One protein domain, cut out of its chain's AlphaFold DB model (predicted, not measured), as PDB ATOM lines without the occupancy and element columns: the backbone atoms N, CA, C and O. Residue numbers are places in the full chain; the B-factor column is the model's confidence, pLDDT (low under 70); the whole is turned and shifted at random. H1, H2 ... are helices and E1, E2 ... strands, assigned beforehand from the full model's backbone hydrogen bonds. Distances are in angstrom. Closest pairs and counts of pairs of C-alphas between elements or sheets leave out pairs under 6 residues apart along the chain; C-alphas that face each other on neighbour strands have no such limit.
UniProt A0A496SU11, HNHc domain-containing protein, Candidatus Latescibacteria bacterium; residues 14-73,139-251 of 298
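AT A GLANCE: This is residues 14 to 73 and 139 to 251 of the 298 residues of the protein "HNHc domain-containing protein" of Candidatus Latescibacteria bacterium (UniProt A0A496SU11). Two unequal lobes lie side by side: a large one of crossed helices, H1, H2, H4, H5 and H6, with H3 at its edge, and a small one in which the two-stranded hairpin E2 and E3 lies between H7 and H8. The long helix H6 runs nearest the middle of the whole, the short strand E1 lies in a looped region beyond its last residues, and the long loop 199 to 219 reaches outward from the small lobe. The printed part has 173 residues, with eight named helices and three named strands in the order H1 H2 H3 H4 H5 H6 E1 H7 E2 E3 H8; the one sheet is E2 - E3, antiparallel, and the class is mostly helix. The whole is compact, with a radius of gyration of the C-alphas of 16.2 A, and spans 47 by 44 by 26 A.

HOW THE PARTS SIT: Look first at the hairpin of E2, residues 220 to 224, and E3, residues 239 to 243, antiparallel at 139 degrees; here N 223 and O 240 are 2.9 A apart and N 240 and O 223 are 2.8 A apart, within hydrogen-bond range. The closest C-alphas of E3 and H7, residues 189 to 198, are those of Gln 240 and Val 195, 6.1 A apart. For E2 and H8, residues 244 to 250, they are those of His 221 and Arg 244, 6.6 A apart. E3 and H6, residues 149 to 166, are near each other, with 5 pairs of C-alphas within 10 A. H6 touches H2, residues 32 to 43, at 72 degrees, only just about perpendicular; their closest C-alphas, of Val 162 and Glu 40, are 6.1 A apart. With residues 151 to 155 alone, H6 touches residues 24 to 28 of H1, residues 14 to 28, at a steep tilt of 58 degrees, closest at the C-alphas of Lys 154 and Leu 27, 6.2 A apart. H1 also touches H5, residues 139 to 147, at a steep tilt of 49 degrees, where the C-alphas of Ser 16 and Thr 141 come closest, at 4.5 A. H5 touches H4, residues 62 to 73, at a steep tilt of 53 degrees, opposite ways, with the C-alphas of Phe 142 and His 64 closest at 6.2 A. H3, residues 48 to 55, is close to H6 but not clearly touching, the C-alphas of Leu 54 and Val 163 being closest at 7.8 A. E1, residues 176 to 178, pairs with no named strand, but residues 181 to 182 pair with it, antiparallel. Every O i to N i+4 pair is within hydrogen-bond range in H2, H3, H4, H6, H7 and H8, but 10 of 11 in H1 and 3 of 5 in H5.

IN THESE COORDINATES: Find C-alpha 14 at (65.885, -16.759, 97.538), where H1 begins its 22.2 A; H2 then covers 16.0 A, H3 10.4 A and H4 16.5 A. After the cut, H5 covers 12.7 A. Find C-alpha 149 at (49.392, -14.362, 84.180); from there H6 runs 25.3 A to C-alpha 166. E1 covers 5.6 A, H7 14.3 A, E2 13.2 A and E3 13.3 A. H8, 10.0 A long, ends at C-alpha 250, (37.802, -12.286, 73.905).

THE WHOLE: The two C-alphas farthest apart, those of Asp 73 and Thr 216, are 48.9 A apart. Residues 74 to 138 are not printed, and C-alphas 73 and 139 stand 16.8 A apart across this cut. The links H7 to E2 and E2 to E3 are long. The mean pLDDT of the printed part is 94.8; look for low confidence at residues 215 to 217, which are under 70.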
ATOM      1  N   SER A  14      66.094 -16.720  96.066       76.75
ATOM      2  CA  SER A  14      65.885 -16.759  97.538       76.75
ATOM      3  C   SER A  14      64.932 -15.676  98.050       76.75
ATOM      4  O   SER A  14      63.796 -15.972  98.420       76.75
ATOM      5  N   ASP A  15      65.364 -14.421  97.992       76.12
ATOM      6  CA  ASP A  15      64.639 -13.275  98.540       76.12
ATOM      7  C   ASP A  15      63.503 -12.875  97.596       76.12
ATOM      8  O   ASP A  15      62.503 -12.279  97.999       76.12
ATOM      9  N   SER A  16      63.625 -13.271  96.325       87.56
ATOM     10  CA  SER A  16      62.611 -13.060  95.302       87.56
ATOM     11  C   SER A  16      61.297 -13.763  95.620       87.56
ATOM     12  O   SER A  16      60.254 -13.231  95.252       87.56
ATOM     13  N   TYR A  17      61.304 -14.917  96.299       91.50
ATOM     14  CA  TYR A  17      60.059 -15.584  96.697       91.50
ATOM     15  C   TYR A  17      59.268 -14.765  97.712       91.50
ATOM     16  O   TYR A  17      58.070 -14.571  97.520       91.50
ATOM     17  N   GLY A  18      59.935 -14.263  98.757       92.06
ATOM     18  CA  GLY A  18      59.292 -13.424  99.770       92.06
ATOM     19  C   GLY A  18      58.725 -12.150  99.152       92.06
ATOM     20  O   GLY A  18      57.556 -11.834  99.344       92.06
ATOM     21  N   LEU A  19      59.515 -11.473  98.313       94.12
ATOM     22  CA  LEU A  19      59.065 -10.264  97.624       94.12
ATOM     23  C   LEU A  19      57.907 -10.533  96.649       94.12
ATOM     24  O   LEU A  19      56.962  -9.746  96.586       94.12
ATOM     25  N   ALA A  20      57.957 -11.634  95.894       96.75
ATOM     26  CA  ALA A  20      56.884 -12.021  94.980       96.75
ATOM     27  C   ALA A  20      55.583 -12.353  95.726       96.75
ATOM     28  O   ALA A  20      54.518 -11.939  95.273       96.75
ATOM     29  N   ASP A  21      55.661 -13.052  96.862       96.62
ATOM     30  CA  ASP A  21      54.513 -13.345  97.732       96.62
ATOM     31  C   ASP A  21      53.897 -12.061  98.301       96.62
ATOM     32  O   ASP A  21      52.690 -11.852  98.195       96.62
ATOM     33  N   SER A  22      54.721 -11.147  98.819       95.75
ATOM     34  CA  SER A  22      54.255  -9.846  99.299       95.75
ATOM     35  C   SER A  22      53.553  -9.044  98.201       95.75
ATOM     36  O   SER A  22      52.450  -8.542  98.411       95.75
ATOM     37  N   ILE A  23      54.127  -8.987  96.995       97.12
ATOM     38  CA  ILE A  23      53.492  -8.342  95.837       97.12
ATOM     39  C   ILE A  23      52.173  -9.026  95.466       97.12
ATOM     40  O   ILE A  23      51.190  -8.349  95.164       97.12
ATOM     41  N   TRP A  24      52.130 -10.356  95.490       97.44
ATOM     42  CA  TRP A  24      50.906 -11.101  95.227       97.44
ATOM     43  C   TRP A  24      49.811 -10.720  96.234       97.44
ATOM     44  O   TRP A  24      48.711 -10.350  95.826       97.44
ATOM     45  N   LYS A  25      50.121 -10.685  97.533       97.06
ATOM     46  CA  LYS A  25      49.174 -10.257  98.578       97.06
ATOM     47  C   LYS A  25      48.674  -8.836  98.343       97.06
ATOM     48  O   LYS A  25      47.472  -8.597  98.418       97.06
ATOM     49  N   ILE A  26      49.555  -7.918  97.945       96.00
ATOM     50  CA  ILE A  26      49.153  -6.556  97.572       96.00
ATOM     51  C   ILE A  26      48.152  -6.556  96.407       96.00
ATOM     52  O   ILE A  26      47.158  -5.838  96.436       96.00
ATOM     53  N   LEU A  27      48.370  -7.371  95.374       96.69
ATOM     54  CA  LEU A  27      47.499  -7.397  94.193       96.69
ATOM     55  C   LEU A  27      46.148  -8.099  94.418       96.69
ATOM     56  O   LEU A  27      45.205  -7.848  93.657       96.69
ATOM     57  N   PHE A  28      46.050  -8.998  95.403       96.38
ATOM     58  CA  PHE A  28      44.885  -9.874  95.587       96.38
ATOM     59  C   PHE A  28      44.136  -9.691  96.912       96.38
ATOM     60  O   PHE A  28      42.927  -9.920  96.936       96.38
ATOM     61  N   GLU A  29      44.815  -9.290  97.985       96.62
ATOM     62  CA  GLU A  29      44.260  -9.232  99.344       96.62
ATOM     63  C   GLU A  29      44.077  -7.798  99.859       96.62
ATOM     64  O   GLU A  29      43.234  -7.556 100.724       96.62
ATOM     65  N   THR A  30      44.826  -6.830  99.324       94.62
ATOM     66  CA  THR A  30      44.710  -5.417  99.711       94.62
ATOM     67  C   THR A  30      43.474  -4.749  99.100       94.62
ATOM     68  O   THR A  30      42.976  -5.137  98.039       94.62
ATOM     69  N   SER A  31      42.956  -3.723  99.785       95.19
ATOM     70  CA  SER A  31      41.796  -2.967  99.317       95.19
ATOM     71  C   SER A  31      42.075  -2.286  97.972       95.19
ATOM     72  O   SER A  31      43.186  -1.834  97.692       95.19
ATOM     73  N   GLN A  32      41.044  -2.181  97.128       93.44
ATOM     74  CA  GLN A  32      41.205  -1.600  95.795       93.44
ATOM     75  C   GLN A  32      41.680  -0.139  95.851       93.44
ATOM     76  O   GLN A  32      42.493   0.251  95.020       93.44
ATOM     77  N   SER A  33      41.218   0.642  96.834       94.81
ATOM     78  CA  SER A  33      41.617   2.044  97.004       94.81
ATOM     79  C   SER A  33      43.095   2.197  97.348       94.81
ATOM     80  O   SER A  33      43.751   3.076  96.796       94.81
ATOM     81  N   ASP A  34      43.631   1.332  98.211       95.19
ATOM     82  CA  ASP A  34      45.041   1.412  98.610       95.19
ATOM     83  C   ASP A  34      45.950   0.993  97.451       95.19
ATOM     84  O   ASP A  34      46.960   1.642  97.174       95.19
ATOM     85  N   VAL A  35      45.553  -0.055  96.718       94.19
ATOM     86  CA  VAL A  35      46.250  -0.468  95.496       94.19
ATOM     87  C   VAL A  35      46.230   0.662  94.470       94.19
ATOM     88  O   VAL A  35      47.260   0.961  93.877       94.19
ATOM     89  N   ASP A  36      45.096   1.327  94.269       95.50
ATOM     90  CA  ASP A  36      44.987   2.407  93.286       95.50
ATOM     91  C   ASP A  36      45.870   3.595  93.654       95.50
ATOM     92  O   ASP A  36      46.634   4.061  92.810       95.50
ATOM     93  N   HIS A  37      45.870   3.996  94.926       96.12
ATOM     94  CA  HIS A  37      46.754   5.046  95.420       96.12
ATOM     95  C   HIS A  37      48.239   4.709  95.210       96.12
ATOM     96  O   HIS A  37      49.012   5.535  94.725       96.12
ATOM     97  N   MET A  38      48.644   3.469  95.502       96.25
ATOM     98  CA  MET A  38      50.012   3.005  95.261       96.25
ATOM     99  C   MET A  38      50.376   3.065  93.765       96.25
ATOM    100  O   MET A  38      51.455   3.537  93.400       96.25
ATOM    101  N   PHE A  39      49.482   2.619  92.877       97.62
ATOM    102  CA  PHE A  39      49.718   2.679  91.431       97.62
ATOM    103  C   PHE A  39      49.794   4.120  90.916       97.62
ATOM    104  O   PHE A  39      50.650   4.408  90.075       97.62
ATOM    105  N   GLU A  40      48.961   5.027  91.427       96.06
ATOM    106  CA  GLU A  40      49.067   6.456  91.129       96.06
ATOM    107  C   GLU A  40      50.461   6.974  91.494       96.06
ATOM    108  O   GLU A  40      51.153   7.507  90.630       96.06
ATOM    109  N   ILE A  41      50.949   6.736  92.714       95.44
ATOM    110  CA  ILE A  41      52.285   7.192  93.134       95.44
ATOM    111  C   ILE A  41      53.377   6.635  92.203       95.44
ATOM    112  O   ILE A  41      54.248   7.372  91.721       95.44
ATOM    113  N   TYR A  42      53.333   5.335  91.907       96.25
ATOM    114  CA  TYR A  42      54.405   4.665  91.166       96.25
ATOM    115  C   TYR A  42      54.430   5.019  89.675       96.25
ATOM    116  O   TYR A  42      55.513   5.058  89.062       96.25
ATOM    117  N   PHE A  43      53.263   5.297  89.084       97.19
ATOM    118  CA  PHE A  43      53.090   5.416  87.635       97.19
ATOM    119  C   PHE A  43      52.509   6.743  87.151       97.19
ATOM    120  O   PHE A  43      52.452   6.932  85.935       97.19
ATOM    121  N   TYR A  44      52.162   7.685  88.036       94.94
ATOM    122  CA  TYR A  44      51.641   8.999  87.650       94.94
ATOM    123  C   TYR A  44      52.543   9.644  86.591       94.94
ATOM    124  O   TYR A  44      53.731   9.822  86.884       94.94
ATOM    125  N   PRO A  45      52.039   9.987  85.388       91.62
ATOM    126  CA  PRO A  45      52.832  10.411  84.233       91.62
ATOM    127  C   PRO A  45      53.340  11.855  84.384       91.62
ATOM    128  O   PRO A  45      52.986  12.742  83.614       91.62
ATOM    129  N   CYS A  46      54.198  12.100  85.376       89.12
ATOM    130  CA  CYS A  46      54.742  13.427  85.681       89.12
ATOM    131  C   CYS A  46      55.676  13.992  84.603       89.12
ATOM    132  O   CYS A  46      56.061  15.156  84.670       89.12
ATOM    133  N   CYS A  47      56.102  13.165  83.651       89.69
ATOM    134  CA  CYS A  47      56.984  13.567  82.574       89.69
ATOM    135  C   CYS A  47      56.774  12.692  81.340       89.69
ATOM    136  O   CYS A  47      56.301  11.553  81.426       89.69
ATOM    137  N   GLU A  48      57.229  13.213  80.203       89.56
ATOM    138  CA  GLU A  48      57.186  12.535  78.914       89.56
ATOM    139  C   GLU A  48      57.777  11.120  79.008       89.56
ATOM    140  O   GLU A  48      57.109  10.143  78.682       89.56
ATOM    141  N   HIS A  49      58.975  10.974  79.583       91.44
ATOM    142  CA  HIS A  49      59.628   9.672  79.744       91.44
ATOM    143  C   HIS A  49      58.717   8.606  80.381       91.44
ATOM    144  O   HIS A  49      58.668   7.472  79.902       91.44
ATOM    145  N   ARG A  50      57.961   8.965  81.425       90.75
ATOM    146  CA  ARG A  50      57.077   8.031  82.133       90.75
ATOM    147  C   ARG A  50      55.813   7.715  81.331       90.75
ATOM    148  O   ARG A  50      55.401   6.560  81.289       90.75
ATOM    149  N   ALA A  51      55.251   8.695  80.624       93.69
ATOM    150  CA  ALA A  51      54.148   8.455  79.696       93.69
ATOM    151  C   ALA A  51      54.562   7.497  78.557       93.69
ATOM    152  O   ALA A  51      53.841   6.555  78.225       93.69
ATOM    153  N   TYR A  52      55.773   7.653  78.013       93.00
ATOM    154  CA  TYR A  52      56.305   6.752  76.985       93.00
ATOM    155  C   TYR A  52      56.574   5.330  77.492       93.00
ATOM    156  O   TYR A  52      56.462   4.385  76.708       93.00
ATOM    157  N   GLN A  53      56.889   5.151  78.781       94.38
ATOM    158  CA  GLN A  53      57.011   3.819  79.384       94.38
ATOM    159  C   GLN A  53      55.685   3.045  79.374       94.38
ATOM    160  O   GLN A  53      55.701   1.833  79.181       94.38
ATOM    161  N   LEU A  54      54.549   3.738  79.519       95.25
ATOM    162  CA  LEU A  54      53.206   3.153  79.410       95.25
ATOM    163  C   LEU A  54      52.844   2.826  77.949       95.25
ATOM    164  O   LEU A  54      52.210   1.809  77.652       95.25
ATOM    165  N   ALA A  55      53.269   3.688  77.025       96.12
ATOM    166  CA  ALA A  55      52.866   3.641  75.625       96.12
ATOM    167  C   ALA A  55      53.676   2.687  74.739       96.12
ATOM    168  O   ALA A  55      53.210   2.339  73.649       96.12
ATOM    169  N   LYS A  56      54.885   2.279  75.145       95.81
ATOM    170  CA  LYS A  56      55.797   1.482  74.306       95.81
ATOM    171  C   LYS A  56      56.418   0.308  75.078       95.81
ATOM    172  O   LYS A  56      56.653   0.429  76.276       95.81
ATOM    173  N   PRO A  57      56.762  -0.811  74.406       96.56
ATOM    174  CA  PRO A  57      57.383  -1.943  75.079       96.56
ATOM    175  C   PRO A  57      58.807  -1.626  75.542       96.56
ATOM    176  O   PRO A  57      59.648  -1.222  74.735       96.56
ATOM    177  N   ASN A  58      59.103  -1.899  76.813       95.12
ATOM    178  CA  ASN A  58      60.419  -1.702  77.423       95.12
ATOM    179  C   ASN A  58      60.958  -3.010  78.010       95.12
ATOM    180  O   ASN A  58      60.192  -3.834  78.503       95.12
ATOM    181  N   ARG A  59      62.282  -3.223  77.955       94.38
ATOM    182  CA  ARG A  59      62.911  -4.408  78.577       94.38
ATOM    183  C   ARG A  59      62.885  -4.331  80.099       94.38
ATOM    184  O   ARG A  59      62.601  -5.329  80.748       94.38
ATOM    185  N   TRP A  60      63.151  -3.142  80.634       95.81
ATOM    186  CA  TRP A  60      62.798  -2.808  82.006       95.81
ATOM    187  C   TRP A  60      61.316  -2.440  82.007       95.81
ATOM    188  O   TRP A  60      60.942  -1.316  81.677       95.81
ATOM    189  N   THR A  61      60.482  -3.453  82.218       97.94
ATOM    190  CA  THR A  61      59.023  -3.343  82.095       97.94
ATOM    191  C   THR A  61      58.427  -2.490  83.214       97.94
ATOM    192  O   THR A  61      59.066  -2.229  84.238       97.94
ATOM    193  N   LEU A  62      57.155  -2.127  83.071       98.31
ATOM    194  CA  LEU A  62      56.386  -1.515  84.154       98.31
ATOM    195  C   LEU A  62      56.344  -2.407  85.406       98.31
ATOM    196  O   LEU A  62      56.364  -1.887  86.516       98.31
ATOM    197  N   LEU A  63      56.359  -3.735  85.244       98.50
ATOM    198  CA  LEU A  63      56.445  -4.665  86.373       98.50
ATOM    199  C   LEU A  63      57.804  -4.590  87.085       98.50
ATOM    200  O   LEU A  63      57.834  -4.630  88.307       98.50
ATOM    201  N   HIS A  64      58.921  -4.413  86.368       98.19
ATOM    202  CA  HIS A  64      60.211  -4.176  87.034       98.19
ATOM    203  C   HIS A  64      60.172  -2.893  87.868       98.19
ATOM    204  O   HIS A  64      60.663  -2.868  88.993       98.19
ATOM    205  N   ARG A  65      59.567  -1.828  87.328       97.44
ATOM    206  CA  ARG A  65      59.369  -0.572  88.060       97.44
ATOM    207  C   ARG A  65      58.499  -0.781  89.299       97.44
ATOM    208  O   ARG A  65      58.876  -0.305  90.361       97.44
ATOM    209  N   PHE A  66      57.389  -1.507  89.167       98.06
ATOM    210  CA  PHE A  66      56.510  -1.844  90.285       98.06
ATOM    211  C   PHE A  66      57.271  -2.542  91.411       98.06
ATOM    212  O   PHE A  66      57.264  -2.070  92.541       98.06
ATOM    213  N   ILE A  67      57.981  -3.622  91.071       98.06
ATOM    214  CA  ILE A  67      58.777  -4.399  92.023       98.06
ATOM    215  C   ILE A  67      59.839  -3.510  92.670       98.06
ATOM    216  O   ILE A  67      60.020  -3.577  93.874       98.06
ATOM    217  N   HIS A  68      60.525  -2.664  91.896       96.44
ATOM    218  CA  HIS A  68      61.548  -1.761  92.424       96.44
ATOM    219  C   HIS A  68      60.983  -0.742  93.419       96.44
ATOM    220  O   HIS A  68      61.568  -0.551  94.479       96.44
ATOM    221  N   CYS A  69      59.877  -0.072  93.082       96.19
ATOM    222  CA  CYS A  69      59.233   0.887  93.980       96.19
ATOM    223  C   CYS A  69      58.740   0.195  95.254       96.19
ATOM    224  O   CYS A  69      59.085   0.626  96.345       96.19
ATOM    225  N   TYR A  70      58.043  -0.933  95.113       96.25
ATOM    226  CA  TYR A  70      57.555  -1.696  96.258       96.25
ATOM    227  C   TYR A  70      58.688  -2.228  97.146       96.25
ATOM    228  O   TYR A  70      58.598  -2.168  98.369       96.25
ATOM    229  N   TYR A  71      59.765  -2.735  96.537       94.06
ATOM    230  CA  TYR A  71      60.966  -3.170  97.245       94.06
ATOM    231  C   TYR A  71      61.544  -2.017  98.057       94.06
ATOM    232  O   TYR A  71      61.762  -2.175  99.247       94.06
ATOM    233  N   TRP A  72      61.724  -0.842  97.452       91.25
ATOM    234  CA  TRP A  72      62.260   0.317  98.159       91.25
ATOM    235  C   TRP A  72      61.379   0.746  99.341       91.25
ATOM    236  O   TRP A  72      61.883   0.850 100.456       91.25
ATOM    237  N   ASP A  73      60.068   0.881  99.133       92.00
ATOM    238  CA  ASP A  73      59.123   1.259 100.193       92.00
ATOM    239  C   ASP A  73      59.103   0.224 101.331       92.00
ATOM    240  O   ASP A  73      59.055   0.571 102.511       92.00
ATOM    241  N   HIS A 139      65.008  -7.954  89.234       95.12
ATOM    242  CA  HIS A 139      64.967  -8.766  88.025       95.12
ATOM    243  C   HIS A 139      64.632 -10.232  88.316       95.12
ATOM    244  O   HIS A 139      63.829 -10.815  87.594       95.12
ATOM    245  N   ASP A 140      65.184 -10.815  89.378       94.19
ATOM    246  CA  ASP A 140      64.932 -12.212  89.742       94.19
ATOM    247  C   ASP A 140      63.478 -12.404  90.215       94.19
ATOM    248  O   ASP A 140      62.804 -13.348  89.798       94.19
ATOM    249  N   THR A 141      62.931 -11.432  90.952       96.25
ATOM    250  CA  THR A 141      61.501 -11.375  91.313       96.25
ATOM    251  C   THR A 141      60.608 -11.222  90.083       96.25
ATOM    252  O   THR A 141      59.572 -11.882  89.976       96.25
ATOM    253  N   PHE A 142      61.019 -10.403  89.109       97.31
ATOM    254  CA  PHE A 142      60.303 -10.274  87.841       97.31
ATOM    255  C   PHE A 142      60.171 -11.625  87.133       97.31
ATOM    256  O   PHE A 142      59.118 -11.885  86.560       97.31
ATOM    257  N   GLN A 143      61.169 -12.511  87.196       95.25
ATOM    258  CA  GLN A 143      61.077 -13.823  86.542       95.25
ATOM    259  C   GLN A 143      59.964 -14.702  87.133       95.25
ATOM    260  O   GLN A 143      59.309 -15.428  86.384       95.25
ATOM    261  N   LEU A 144      59.709 -14.609  88.445       95.62
ATOM    262  CA  LEU A 144      58.594 -15.305  89.099       95.62
ATOM    263  C   LEU A 144      57.251 -14.723  88.645       95.62
ATOM    264  O   LEU A 144      56.401 -15.439  88.112       95.62
ATOM    265  N   LEU A 145      57.082 -13.409  88.804       97.44
ATOM    266  CA  LEU A 145      55.810 -12.729  88.550       97.44
ATOM    267  C   LEU A 145      55.460 -12.652  87.060       97.44
ATOM    268  O   LEU A 145      54.288 -12.716  86.697       97.44
ATOM    269  N   PHE A 146      56.456 -12.566  86.175       97.44
ATOM    270  CA  PHE A 146      56.226 -12.587  84.733       97.44
ATOM    271  C   PHE A 146      55.659 -13.928  84.274       97.44
ATOM    272  O   PHE A 146      54.907 -13.946  83.309       97.44
ATOM    273  N   GLY A 147      55.971 -15.034  84.955       94.56
ATOM    274  CA  GLY A 147      55.361 -16.337  84.693       94.56
ATOM    275  C   GLY A 147      53.894 -16.435  85.126       94.56
ATOM    276  O   GLY A 147      53.160 -17.260  84.579       94.56
ATOM    277  N   ASP A 148      53.452 -15.589  86.061       96.19
ATOM    278  CA  ASP A 148      52.102 -15.614  86.613       96.19
ATOM    279  C   ASP A 148      51.154 -14.606  85.936       96.19
ATOM    280  O   ASP A 148      50.978 -13.465  86.360       96.19
ATOM    281  N   ARG A 149      50.456 -15.072  84.901       96.75
ATOM    282  CA  ARG A 149      49.392 -14.362  84.180       96.75
ATOM    283  C   ARG A 149      48.282 -13.815  85.082       96.75
ATOM    284  O   ARG A 149      47.736 -12.766  84.745       96.75
ATOM    285  N   ALA A 150      47.927 -14.476  86.187       95.50
ATOM    286  CA  ALA A 150      46.876 -13.973  87.073       95.50
ATOM    287  C   ALA A 150      47.340 -12.680  87.763       95.50
ATOM    288  O   ALA A 150      46.638 -11.665  87.706       95.50
ATOM    289  N   SER A 151      48.561 -12.693  88.308       97.00
ATOM    290  CA  SER A 151      49.228 -11.498  88.833       97.00
ATOM    291  C   SER A 151      49.425 -10.431  87.758       97.00
ATOM    292  O   SER A 151      49.097  -9.269  87.989       97.00
ATOM    293  N   LEU A 152      49.870 -10.806  86.550       98.25
ATOM    294  CA  LEU A 152      50.028  -9.858  85.441       98.25
ATOM    295  C   LEU A 152      48.714  -9.172  85.060       98.25
ATOM    296  O   LEU A 152      48.718  -7.974  84.780       98.25
ATOM    297  N   MET A 153      47.592  -9.892  85.051       97.62
ATOM    298  CA  MET A 153      46.287  -9.306  84.751       97.62
ATOM    299  C   MET A 153      45.876  -8.294  85.828       97.62
ATOM    300  O   MET A 153      45.478  -7.183  85.479       97.62
ATOM    301  N   LYS A 154      46.002  -8.641  87.117       97.75
ATOM    302  CA  LYS A 154      45.706  -7.723  88.234       97.75
ATOM    303  C   LYS A 154      46.586  -6.479  88.198       97.75
ATOM    304  O   LYS A 154      46.079  -5.362  88.274       97.75
ATOM    305  N   PHE A 155      47.884  -6.673  87.985       98.50
ATOM    306  CA  PHE A 155      48.847  -5.595  87.805       98.50
ATOM    307  C   PHE A 155      48.450  -4.663  86.646       98.50
ATOM    308  O   PHE A 155      48.348  -3.449  86.819       98.50
ATOM    309  N   ASN A 156      48.140  -5.216  85.469       98.62
ATOM    310  CA  ASN A 156      47.777  -4.411  84.300       98.62
ATOM    311  C   ASN A 156      46.417  -3.711  84.435       98.62
ATOM    312  O   ASN A 156      46.216  -2.671  83.812       98.62
ATOM    313  N   GLN A 157      45.496  -4.213  85.264       98.38
ATOM    314  CA  GLN A 157      44.272  -3.481  85.612       98.38
ATOM    315  C   GLN A 157      44.574  -2.204  86.412       98.38
ATOM    316  O   GLN A 157      43.923  -1.187  86.177       98.38
ATOM    317  N   GLY A 158      45.568  -2.242  87.309       98.19
ATOM    318  CA  GLY A 158      46.064  -1.059  88.020       98.19
ATOM    319  C   GLY A 158      46.701  -0.041  87.084       98.19
ATOM    320  O   GLY A 158      46.317   1.126  87.087       98.19
ATOM    321  N   ILE A 159      47.584  -0.496  86.190       98.56
ATOM    322  CA  ILE A 159      48.153   0.364  85.139       98.56
ATOM    323  C   ILE A 159      47.050   1.001  84.288       98.56
ATOM    324  O   ILE A 159      47.120   2.186  83.969       98.56
ATOM    325  N   ALA A 160      46.013   0.240  83.944       98.50
ATOM    326  CA  ALA A 160      44.937   0.738  83.106       98.50
ATOM    327  C   ALA A 160      44.114   1.859  83.751       98.50
ATOM    328  O   ALA A 160      43.670   2.762  83.044       98.50
ATOM    329  N   ARG A 161      43.947   1.847  85.080       98.12
ATOM    330  CA  ARG A 161      43.339   2.971  85.811       98.12
ATOM    331  C   ARG A 161      44.185   4.233  85.675       98.12
ATOM    332  O   ARG A 161      43.688   5.228  85.159       98.12
ATOM    333  N   VAL A 162      45.489   4.136  85.951       98.12
ATOM    334  CA  VAL A 162      46.437   5.254  85.784       98.12
ATOM    335  C   VAL A 162      46.386   5.832  84.365       98.12
ATOM    336  O   VAL A 162      46.376   7.051  84.189       98.12
ATOM    337  N   VAL A 163      46.321   4.975  83.340       98.31
ATOM    338  CA  VAL A 163      46.196   5.417  81.944       98.31
ATOM    339  C   VAL A 163      44.892   6.179  81.711       98.31
ATOM    340  O   VAL A 163      44.936   7.286  81.176       98.31
ATOM    341  N   ARG A 164      43.743   5.638  82.130       98.00
ATOM    342  CA  ARG A 164      42.439   6.299  81.946       98.00
ATOM    343  C   ARG A 164      42.356   7.650  82.650       98.00
ATOM    344  O   ARG A 164      41.860   8.628  82.077       98.00
ATOM    345  N   ASP A 165      42.882   7.706  83.862       97.00
ATOM    346  CA  ASP A 165      42.708   8.858  84.733       97.00
ATOM    347  C   ASP A 165      43.659   9.998  84.341       97.00
ATOM    348  O   ASP A 165      43.241  11.161  84.302       97.00
ATOM    349  N   HIS A 166      44.893   9.680  83.926       96.88
ATOM    350  CA  HIS A 166      45.952  10.683  83.771       96.88
ATOM    351  C   HIS A 166      46.489  10.901  82.352       96.88
ATOM    352  O   HIS A 166      47.152  11.912  82.127       96.88
ATOM    353  N   LEU A 167      46.245  10.012  81.382       96.81
ATOM    354  CA  LEU A 167      46.756  10.207  80.020       96.81
ATOM    355  C   LEU A 167      45.688  10.855  79.136       96.81
ATOM    356  O   LEU A 167      44.723  10.210  78.723       96.81
ATOM    357  N   LYS A 168      45.877  12.140  78.820       96.88
ATOM    358  CA  LYS A 168      44.977  12.912  77.953       96.88
ATOM    359  C   LYS A 168      45.587  13.149  76.579       96.88
ATOM    360  O   LYS A 168      46.797  13.338  76.436       96.88
ATOM    361  N   LYS A 169      44.733  13.173  75.556       96.94
ATOM    362  CA  LYS A 169      45.143  13.361  74.158       96.94
ATOM    363  C   LYS A 169      45.825  14.708  73.939       96.94
ATOM    364  O   LYS A 169      46.758  14.789  73.147       96.94
ATOM    365  N   GLN A 170      45.351  15.741  74.631       96.88
ATOM    366  CA  GLN A 170      45.906  17.090  74.538       96.88
ATOM    367  C   GLN A 170      47.370  17.150  75.008       96.88
ATOM    368  O   GLN A 170      48.169  17.853  74.397       96.88
ATOM    369  N   ASP A 171      47.717  16.386  76.049       94.94
ATOM    370  CA  ASP A 171      49.038  16.428  76.683       94.94
ATOM    371  C   ASP A 171      50.031  15.527  75.935       94.94
ATOM    372  O   ASP A 171      51.217  15.836  75.838       94.94
ATOM    373  N   TYR A 172      49.536  14.420  75.364       95.38
ATOM    374  CA  TYR A 172      50.356  13.383  74.734       95.38
ATOM    375  C   TYR A 172      49.818  12.946  73.354       95.38
ATOM    376  O   TYR A 172      49.505  11.765  73.149       95.38
ATOM    377  N   PRO A 173      49.726  13.855  72.365       95.88
ATOM    378  CA  PRO A 173      49.030  13.601  71.102       95.88
ATOM    379  C   PRO A 173      49.641  12.483  70.246       95.88
ATOM    380  O   PRO A 173      48.928  11.881  69.443       95.88
ATOM    381  N   GLU A 174      50.929  12.179  70.409       95.69
ATOM    382  CA  GLU A 174      51.627  11.152  69.623       95.69
ATOM    383  C   GLU A 174      51.379   9.721  70.122       95.69
ATOM    384  O   GLU A 174      51.443   8.767  69.343       95.69
ATOM    385  N   ILE A 175      51.108   9.558  71.418       96.75
ATOM    386  CA  ILE A 175      51.035   8.244  72.074       96.75
ATOM    387  C   ILE A 175      49.649   7.912  72.627       96.75
ATOM    388  O   ILE A 175      49.385   6.747  72.917       96.75
ATOM    389  N   VAL A 176      48.768   8.903  72.744       97.88
ATOM    390  CA  VAL A 176      47.368   8.746  73.144       97.88
ATOM    391  C   VAL A 176      46.496   8.907  71.900       97.88
ATOM    392  O   VAL A 176      46.663   9.870  71.158       97.88
ATOM    393  N   GLU A 177      45.587   7.973  71.636       97.62
ATOM    394  CA  GLU A 177      44.639   8.014  70.513       97.62
ATOM    395  C   GLU A 177      43.421   8.881  70.864       97.62
ATOM    396  O   GLU A 177      43.084   9.811  70.130       97.62
ATOM    397  N   SER A 178      42.849   8.631  72.040       98.00
ATOM    398  CA  SER A 178      41.810   9.410  72.721       98.00
ATOM    399  C   SER A 178      42.072   9.361  74.227       98.00
ATOM    400  O   SER A 178      42.831   8.504  74.667       98.00
ATOM    401  N   ASP A 179      41.466  10.240  75.028       98.06
ATOM    402  CA  ASP A 179      41.689  10.263  76.483       98.06
ATOM    403  C   ASP A 179      41.580   8.867  77.109       98.06
ATOM    404  O   ASP A 179      40.591   8.159  76.918       98.06
ATOM    405  N   GLY A 180      42.629   8.461  77.825       97.88
ATOM    406  CA  GLY A 180      42.714   7.147  78.451       97.88
ATOM    407  C   GLY A 180      42.987   5.965  77.519       97.88
ATOM    408  O   GLY A 180      42.968   4.830  77.985       97.88
ATOM    409  N   VAL A 181      43.245   6.191  76.229       98.31
ATOM    410  CA  VAL A 181      43.472   5.137  75.229       98.31
ATOM    411  C   VAL A 181      44.803   5.372  74.528       98.31
ATOM    412  O   VAL A 181      44.994   6.359  73.820       98.31
ATOM    413  N   LEU A 182      45.739   4.443  74.706       98.19
ATOM    414  CA  LEU A 182      47.052   4.497  74.068       98.19
ATOM    415  C   LEU A 182      46.988   4.061  72.601       98.19
ATOM    416  O   LEU A 182      46.301   3.101  72.255       98.19
ATOM    417  N   CYS A 183      47.787   4.707  71.752       98.00
ATOM    418  CA  CYS A 183      47.992   4.289  70.370       98.00
ATOM    419  C   CYS A 183      48.533   2.851  70.322       98.00
ATOM    420  O   CYS A 183      49.471   2.484  71.041       98.00
ATOM    421  N   ARG A 184      47.986   2.024  69.427       96.62
ATOM    422  CA  ARG A 184      48.511   0.674  69.184       96.62
ATOM    423  C   ARG A 184      49.902   0.745  68.555       96.62
ATOM    424  O   ARG A 184      50.144   1.520  67.636       96.62
ATOM    425  N   VAL A 185      50.798  -0.135  69.000       96.19
ATOM    426  CA  VAL A 185      52.179  -0.213  68.502       96.19
ATOM    427  C   VAL A 185      52.476  -1.547  67.828       96.19
ATOM    428  O   VAL A 185      51.869  -2.577  68.131       96.19
ATOM    429  N   TYR A 186      53.461  -1.544  66.929       95.25
ATOM    430  CA  TYR A 186      54.050  -2.778  66.418       95.25
ATOM    431  C   TYR A 186      54.868  -3.461  67.519       95.25
ATOM    432  O   TYR A 186      55.732  -2.832  68.129       95.25
ATOM    433  N   LEU A 187      54.635  -4.758  67.747       96.31
ATOM    434  CA  LEU A 187      55.386  -5.521  68.743       96.31
ATOM    435  C   LEU A 187      56.771  -5.919  68.210       96.31
ATOM    436  O   LEU A 187      56.850  -6.705  67.255       96.31
ATOM    437  N   PRO A 188      57.863  -5.489  68.869       97.38
ATOM    438  CA  PRO A 188      59.204  -5.953  68.552       97.38
ATOM    439  C   PRO A 188      59.338  -7.477  68.671       97.38
ATOM    440  O   PRO A 188      58.715  -8.113  69.525       97.38
ATOM    441  N   ILE A 189      60.236  -8.063  67.874       97.75
ATOM    442  CA  ILE A 189      60.497  -9.516  67.867       97.75
ATOM    443  C   ILE A 189      60.873 -10.033  69.263       97.75
ATOM    444  O   ILE A 189      60.477 -11.133  69.642       97.75
ATOM    445  N   TRP A 190      61.611  -9.247  70.053       97.44
ATOM    446  CA  TRP A 190      62.012  -9.659  71.399       97.44
ATOM    447  C   TRP A 190      60.819  -9.786  72.362       97.44
ATOM    448  O   TRP A 190      60.827 -10.697  73.184       97.44
ATOM    449  N   VAL A 191      59.777  -8.950  72.221       98.19
ATOM    450  CA  VAL A 191      58.533  -9.055  73.010       98.19
ATOM    451  C   VAL A 191      57.782 -10.312  72.607       98.19
ATOM    452  O   VAL A 191      57.422 -11.122  73.456       98.19
ATOM    453  N   LYS A 192      57.614 -10.514  71.293       98.00
ATOM    454  CA  LYS A 192      56.947 -11.699  70.740       98.00
ATOM    455  C   LYS A 192      57.585 -12.992  71.243       98.00
ATOM    456  O   LYS A 192      56.876 -13.911  71.635       98.00
ATOM    457  N   ARG A 193      58.920 -13.050  71.278       97.38
ATOM    458  CA  ARG A 193      59.667 -14.188  71.830       97.38
ATOM    459  C   ARG A 193      59.423 -14.357  73.329       97.38
ATOM    460  O   ARG A 193      59.076 -15.455  73.742       97.38
ATOM    461  N   ALA A 194      59.557 -13.295  74.125       97.31
ATOM    462  CA  ALA A 194      59.360 -13.368  75.574       97.31
ATOM    463  C   ALA A 194      57.960 -13.890  75.948       97.31
ATOM    464  O   ALA A 194      57.845 -14.828  76.732       97.31
ATOM    465  N   VAL A 195      56.910 -13.345  75.322       98.06
ATOM    466  CA  VAL A 195      55.517 -13.776  75.541       98.06
ATOM    467  C   VAL A 195      55.307 -15.216  75.075       98.06
ATOM    468  O   VAL A 195      54.707 -16.012  75.789       98.06
ATOM    469  N   PHE A 196      55.848 -15.581  73.908       96.94
ATOM    470  CA  PHE A 196      55.735 -16.942  73.383       96.94
ATOM    471  C   PHE A 196      56.365 -17.981  74.321       96.94
ATOM    472  O   PHE A 196      55.760 -19.022  74.565       96.94
ATOM    473  N   TYR A 197      57.553 -17.703  74.871       95.56
ATOM    474  CA  TYR A 197      58.219 -18.615  75.805       95.56
ATOM    475  C   TYR A 197      57.526 -18.673  77.167       95.56
ATOM    476  O   TYR A 197      57.346 -19.774  77.687       95.56
ATOM    477  N   ARG A 198      57.074 -17.532  77.712       96.19
ATOM    478  CA  ARG A 198      56.263 -17.497  78.941       96.19
ATOM    479  C   ARG A 198      55.024 -18.385  78.805       96.19
ATOM    480  O   ARG A 198      54.760 -19.217  79.667       96.19
ATOM    481  N   ASP A 199      54.314 -18.252  77.686       96.44
ATOM    482  CA  ASP A 199      53.075 -18.990  77.410       96.44
ATOM    483  C   ASP A 199      53.323 -20.389  76.815       96.44
ATOM    484  O   ASP A 199      52.397 -21.048  76.339       96.44
ATOM    485  N   LYS A 200      54.578 -20.865  76.836       94.25
ATOM    486  CA  LYS A 200      55.001 -22.202  76.382       94.25
ATOM    487  C   LYS A 200      54.547 -22.539  74.953       94.25
ATOM    488  O   LYS A 200      54.263 -23.698  74.648       94.25
ATOM    489  N   GLY A 201      54.446 -21.532  74.083       94.06
ATOM    490  CA  GLY A 201      53.988 -21.687  72.700       94.06
ATOM    491  C   GLY A 201      52.556 -22.213  72.570       94.06
ATOM    492  O   GLY A 201      52.238 -22.873  71.583       94.06
ATOM    493  N   ARG A 202      51.692 -21.968  73.563       93.31
ATOM    494  CA  ARG A 202      50.303 -22.443  73.587       93.31
ATOM    495  C   ARG A 202      49.321 -21.305  73.795       93.31
ATOM    496  O   ARG A 202      49.622 -20.305  74.436       93.31
ATOM    497  N   CYS A 203      48.106 -21.483  73.283       95.06
ATOM    498  CA  CYS A 203      47.010 -20.573  73.583       95.06
ATOM    499  C   CYS A 203      46.744 -20.574  75.091       95.06
ATOM    500  O   CYS A 203      46.398 -21.612  75.659       95.06
ATOM    501  N   VAL A 204      46.831 -19.401  75.714       96.44
ATOM    502  CA  VAL A 204      46.634 -19.219  77.157       96.44
ATOM    503  C   VAL A 204      45.245 -19.628  77.643       96.44
ATOM    504  O   VAL A 204      45.100 -19.960  78.812       96.44
ATOM    505  N   VAL A 205      44.237 -19.626  76.766       95.12
ATOM    506  CA  VAL A 205      42.840 -19.932  77.116       95.12
ATOM    507  C   VAL A 205      42.504 -21.409  76.919       95.12
ATOM    508  O   VAL A 205      41.957 -22.038  77.818       95.12
ATOM    509  N   CYS A 206      42.800 -21.971  75.744       93.81
ATOM    510  CA  CYS A 206      42.374 -23.332  75.391       93.81
ATOM    511  C   CYS A 206      43.509 -24.365  75.353       93.81
ATOM    512  O   CYS A 206      43.253 -25.535  75.093       93.81
ATOM    513  N   GLY A 207      44.766 -23.956  75.555       92.19
ATOM    514  CA  GLY A 207      45.926 -24.853  75.553       92.19
ATOM    515  C   GLY A 207      46.353 -25.380  74.176       92.19
ATOM    516  O   GLY A 207      47.311 -26.159  74.108       92.19
ATOM    517  N   LYS A 208      45.680 -24.956  73.091       91.62
ATOM    518  CA  LYS A 208      46.035 -25.314  71.707       91.62
ATOM    519  C   LYS A 208      47.514 -25.016  71.441       91.62
ATOM    520  O   LYS A 208      47.993 -23.946  71.817       91.62
ATOM    521  N   ASP A 209      48.205 -25.950  70.788       91.94
ATOM    522  CA  ASP A 209      49.585 -25.766  70.337       91.94
ATOM    523  C   ASP A 209      49.665 -24.683  69.256       91.94
ATOM    524  O   ASP A 209      48.925 -24.718  68.275       91.94
ATOM    525  N   LEU A 210      50.552 -23.715  69.464       93.19
ATOM    526  CA  LEU A 210      50.818 -22.604  68.553       93.19
ATOM    527  C   LEU A 210      52.288 -22.597  68.114       93.19
ATOM    528  O   LEU A 210      52.782 -21.590  67.612       93.19
ATOM    529  N   THR A 211      53.007 -23.706  68.321       91.25
ATOM    530  CA  THR A 211      54.443 -23.780  68.028       91.25
ATOM    531  C   THR A 211      54.737 -23.932  66.545       91.25
ATOM    532  O   THR A 211      55.849 -23.650  66.113       91.25
ATOM    533  N   GLY A 212      53.760 -24.405  65.767       84.44
ATOM    534  CA  GLY A 212      53.967 -24.774  64.370       84.44
ATOM    535  C   GLY A 212      54.783 -26.060  64.190       84.44
ATOM    536  O   GLY A 212      55.042 -26.445  63.055       84.44
ATOM    537  N   THR A 213      55.175 -26.732  65.281       83.75
ATOM    538  CA  THR A 213      55.989 -27.962  65.243       83.75
ATOM    539  C   THR A 213      55.141 -29.185  64.908       83.75
ATOM    540  O   THR A 213      55.590 -30.073  64.192       83.75
ATOM    541  N   ILE A 214      53.913 -29.238  65.439       74.12
ATOM    542  CA  ILE A 214      52.990 -30.374  65.278       74.12
ATOM    543  C   ILE A 214      51.951 -30.089  64.185       74.12
ATOM    544  O   ILE A 214      51.583 -30.983  63.429       74.12
ATOM    545  N   LEU A 215      51.476 -28.842  64.093       67.69
ATOM    546  CA  LEU A 215      50.451 -28.410  63.141       67.69
ATOM    547  C   LEU A 215      50.890 -27.114  62.455       67.69
ATOM    548  O   LEU A 215      51.018 -26.072  63.099       67.69
ATOM    549  N   THR A 216      51.100 -27.162  61.142       66.81
ATOM    550  CA  THR A 216      51.381 -25.975  60.324       66.81
ATOM    551  C   THR A 216      50.065 -25.304  59.926       66.81
ATOM    552  O   THR A 216      49.231 -25.947  59.292       66.81
ATOM    553  N   GLY A 217      49.874 -24.025  60.269       66.62
ATOM    554  CA  GLY A 217      48.719 -23.231  59.814       66.62
ATOM    555  C   GLY A 217      47.908 -22.521  60.902       66.62
ATOM    556  O   GLY A 217      46.969 -21.802  60.571       66.62
ATOM    557  N   GLU A 218      48.249 -22.680  62.183       78.06
ATOM    558  CA  GLU A 218      47.599 -21.913  63.252       78.06
ATOM    559  C   GLU A 218      48.165 -20.487  63.321       78.06
ATOM    560  O   GLU A 218      49.374 -20.281  63.425       78.06
ATOM    561  N   GLU A 219      47.276 -19.494  63.271       84.88
ATOM    562  CA  GLU A 219      47.650 -18.087  63.396       84.88
ATOM    563  C   GLU A 219      47.900 -17.733  64.870       84.88
ATOM    564  O   GLU A 219      47.041 -17.916  65.741       84.88
ATOM    565  N   VAL A 220      49.108 -17.234  65.140       92.81
ATOM    566  CA  VAL A 220      49.548 -16.796  66.465       92.81
ATOM    567  C   VAL A 220      49.140 -15.344  66.677       92.81
ATOM    568  O   VAL A 220      49.640 -14.451  65.990       92.81
ATOM    569  N   HIS A 221      48.296 -15.088  67.673       95.62
ATOM    570  CA  HIS A 221      47.935 -13.731  68.072       95.62
ATOM    571  C   HIS A 221      48.622 -13.347  69.383       95.62
ATOM    572  O   HIS A 221      48.615 -14.105  70.352       95.62
ATOM    573  N   TYR A 222      49.196 -12.146  69.393       97.25
ATOM    574  CA  TYR A 222      49.687 -11.479  70.594       97.25
ATOM    575  C   TYR A 222      48.643 -10.446  70.996       97.25
ATOM    576  O   TYR A 222      48.544  -9.393  70.363       97.25
ATOM    577  N   ASP A 223      47.845 -10.784  71.998       96.56
ATOM    578  CA  ASP A 223      46.716  -9.971  72.442       96.56
ATOM    579  C   ASP A 223      47.004  -9.312  73.787       96.56
ATOM    580  O   ASP A 223      47.801  -9.821  74.573       96.56
ATOM    581  N   HIS A 224      46.353  -8.187  74.064       97.88
ATOM    582  CA  HIS A 224      46.472  -7.511  75.351       97.88
ATOM    583  C   HIS A 224      45.568  -8.179  76.403       97.88
ATOM    584  O   HIS A 224      44.382  -8.374  76.150       97.88
ATOM    585  N   MET A 225      46.065  -8.493  77.603       98.12
ATOM    586  CA  MET A 225      45.255  -8.987  78.727       98.12
ATOM    587  C   MET A 225      44.197  -7.954  79.113       98.12
ATOM    588  O   MET A 225      43.019  -8.304  79.199       98.12
ATOM    589  N   VAL A 226      44.610  -6.691  79.268       98.62
ATOM    590  CA  VAL A 226      43.740  -5.512  79.359       98.62
ATOM    591  C   VAL A 226      43.797  -4.764  78.022       98.62
ATOM    592  O   VAL A 226      44.869  -4.270  77.667       98.62
ATOM    593  N   PRO A 227      42.704  -4.686  77.248       98.25
ATOM    594  CA  PRO A 227      42.677  -4.002  75.953       98.25
ATOM    595  C   PRO A 227      43.001  -2.507  76.044       98.25
ATOM    596  O   PRO A 227      42.703  -1.863  77.046       98.25
ATOM    597  N   LEU A 228      43.537  -1.931  74.961       98.12
ATOM    598  CA  LEU A 228      43.832  -0.489  74.873       98.12
ATOM    599  C   LEU A 228      42.587   0.381  75.112       98.12
ATOM    600  O   LEU A 228      42.683   1.403  75.779       98.12
ATOM    601  N   ALA A 229      41.423  -0.058  74.619       97.31
ATOM    602  CA  ALA A 229      40.141   0.624  74.819       97.31
ATOM    603  C   ALA A 229      39.723   0.710  76.300       97.31
ATOM    604  O   ALA A 229      38.948   1.583  76.669       97.31
ATOM    605  N   GLU A 230      40.265  -0.169  77.143       97.81
ATOM    606  CA  GLU A 230      40.059  -0.186  78.591       97.81
ATOM    607  C   GLU A 230      41.254   0.427  79.343       97.81
ATOM    608  O   GLU A 230      41.371   0.244  80.550       97.81
ATOM    609  N   GLY A 231      42.162   1.136  78.666       98.19
ATOM    610  CA  GLY A 231      43.355   1.748  79.267       98.19
ATOM    611  C   GLY A 231      44.586   0.844  79.338       98.19
ATOM    612  O   GLY A 231      45.576   1.202  79.964       98.19
ATOM    613  N   GLY A 232      44.567  -0.333  78.712       98.31
ATOM    614  CA  GLY A 232      45.719  -1.233  78.703       98.31
ATOM    615  C   GLY A 232      47.008  -0.581  78.191       98.31
ATOM    616  O   GLY A 232      46.995   0.168  77.216       98.31
ATOM    617  N   ALA A 233      48.143  -0.909  78.814       98.12
ATOM    618  CA  ALA A 233      49.463  -0.458  78.373       98.12
ATOM    619  C   ALA A 233      50.043  -1.340  77.252       98.12
ATOM    620  O   ALA A 233      49.679  -2.510  77.105       98.12
ATOM    621  N   ASN A 234      51.016  -0.809  76.504       97.94
ATOM    622  CA  ASN A 234      51.807  -1.568  75.521       97.94
ATOM    623  C   ASN A 234      53.078  -2.183  76.140       97.94
ATOM    624  O   ASN A 234      54.102  -2.341  75.472       97.94
ATOM    625  N   ASP A 235      53.027  -2.523  77.424       98.19
ATOM    626  CA  ASP A 235      54.118  -3.176  78.140       98.19
ATOM    627  C   ASP A 235      54.147  -4.694  77.847       98.19
ATOM    628  O   ASP A 235      53.079  -5.299  77.708       98.19
ATOM    629  N   PRO A 236      55.324  -5.357  77.774       98.19
ATOM    630  CA  PRO A 236      55.415  -6.805  77.556       98.19
ATOM    631  C   PRO A 236      54.554  -7.651  78.502       98.19
ATOM    632  O   PRO A 236      54.094  -8.723  78.113       98.19
ATOM    633  N   THR A 237      54.330  -7.178  79.728       98.38
ATOM    634  CA  THR A 237      53.536  -7.872  80.749       98.38
ATOM    635  C   THR A 237      52.045  -7.903  80.421       98.38
ATOM    636  O   THR A 237      51.361  -8.831  80.843       98.38
ATOM    637  N   ASN A 238      51.549  -6.953  79.623       98.62
ATOM    638  CA  ASN A 238      50.148  -6.908  79.215       98.62
ATOM    639  C   ASN A 238      49.857  -7.809  78.009       98.62
ATOM    640  O   ASN A 238      48.709  -7.919  77.614       98.62
ATOM    641  N   PHE A 239      50.849  -8.442  77.377       98.38
ATOM    642  CA  PHE A 239      50.605  -9.290  76.206       98.38
ATOM    643  C   PHE A 239      50.448 -10.768  76.576       98.38
ATOM    644  O   PHE A 239      51.063 -11.252  77.527       98.38
ATOM    645  N   GLN A 240      49.654 -11.508  75.799       97.94
ATOM    646  CA  GLN A 240      49.435 -12.950  75.927       97.94
ATOM    647  C   GLN A 240      49.256 -13.649  74.577       97.94
ATOM    648  O   GLN A 240      48.823 -13.041  73.598       97.94
ATOM    649  N   LEU A 241      49.598 -14.937  74.533       97.19
ATOM    650  CA  LEU A 241      49.537 -15.770  73.339       97.19
ATOM    651  C   LEU A 241      48.152 -16.404  73.171       97.19
ATOM    652  O   LEU A 241      47.694 -17.177  74.013       97.19
ATOM    653  N   MET A 242      47.479 -16.121  72.059       96.81
ATOM    654  CA  MET A 242      46.132 -16.624  71.781       96.81
ATOM    655  C   MET A 242      46.034 -17.257  70.395       96.81
ATOM    656  O   MET A 242      46.654 -16.801  69.436       96.81
ATOM    657  N   CYS A 243      45.205 -18.297  70.278       95.38
ATOM    658  CA  CYS A 243      44.762 -18.778  68.973       95.38
ATOM    659  C   CYS A 243      43.665 -17.859  68.420       95.38
ATOM    660  O   CYS A 243      42.966 -17.185  69.184       95.38
ATOM    661  N   ARG A 244      43.457 -17.893  67.101       94.06
ATOM    662  CA  ARG A 244      42.454 -17.074  66.404       94.06
ATOM    663  C   ARG A 244      41.065 -17.125  67.048       94.06
ATOM    664  O   ARG A 244      40.478 -16.083  67.321       94.06
ATOM    665  N   ASN A 245      40.562 -18.320  67.355       94.62
ATOM    666  CA  ASN A 245      39.215 -18.497  67.914       94.62
ATOM    667  C   ASN A 245      39.066 -17.851  69.299       94.62
ATOM    668  O   ASN A 245      38.085 -17.157  69.558       94.62
ATOM    669  N   CYS A 246      40.042 -18.057  70.189       95.81
ATOM    670  CA  CYS A 246      40.007 -17.470  71.527       95.81
ATOM    671  C   CYS A 246      40.200 -15.951  71.477       95.81
ATOM    672  O   CYS A 246      39.511 -15.242  72.203       95.81
ATOM    673  N   ASN A 247      41.088 -15.458  70.609       96.00
ATOM    674  CA  ASN A 247      41.317 -14.028  70.413       96.00
ATOM    675  C   ASN A 247      40.039 -13.312  69.943       96.00
ATOM    676  O   ASN A 247      39.614 -12.327  70.543       96.00
ATOM    677  N   LEU A 248      39.368 -13.861  68.922       94.19
ATOM    678  CA  LEU A 248      38.098 -13.324  68.417       94.19
ATOM    679  C   LEU A 248      36.987 -13.353  69.475       94.19
ATOM    680  O   LEU A 248      36.205 -12.413  69.561       94.19
ATOM    681  N   SER A 249      36.932 -14.407  70.295       95.12
ATOM    682  CA  SER A 249      35.946 -14.537  71.376       95.12
ATOM    683  C   SER A 249      36.177 -13.543  72.524       95.12
ATOM    684  O   SER A 249      35.221 -12.986  73.069       95.12
ATOM    685  N   LYS A 250      37.444 -13.278  72.880       94.38
ATOM    686  CA  LYS A 250      37.802 -12.286  73.905       94.38
ATOM    687  C   LYS A 250      37.439 -10.866  73.463       94.38
ATOM    688  O   LYS A 250      36.915 -10.102  74.275       94.38
ATOM    689  N   ALA A 251      37.666 -10.533  72.191       92.81
ATOM    690  CA  ALA A 251      37.398  -9.210  71.632       92.81
ATOM    691  C   ALA A 251      38.012  -8.094  72.509       92.81
ATOM    692  O   ALA A 251      39.194  -8.144  72.835       92.81
TER     693      ALA A 251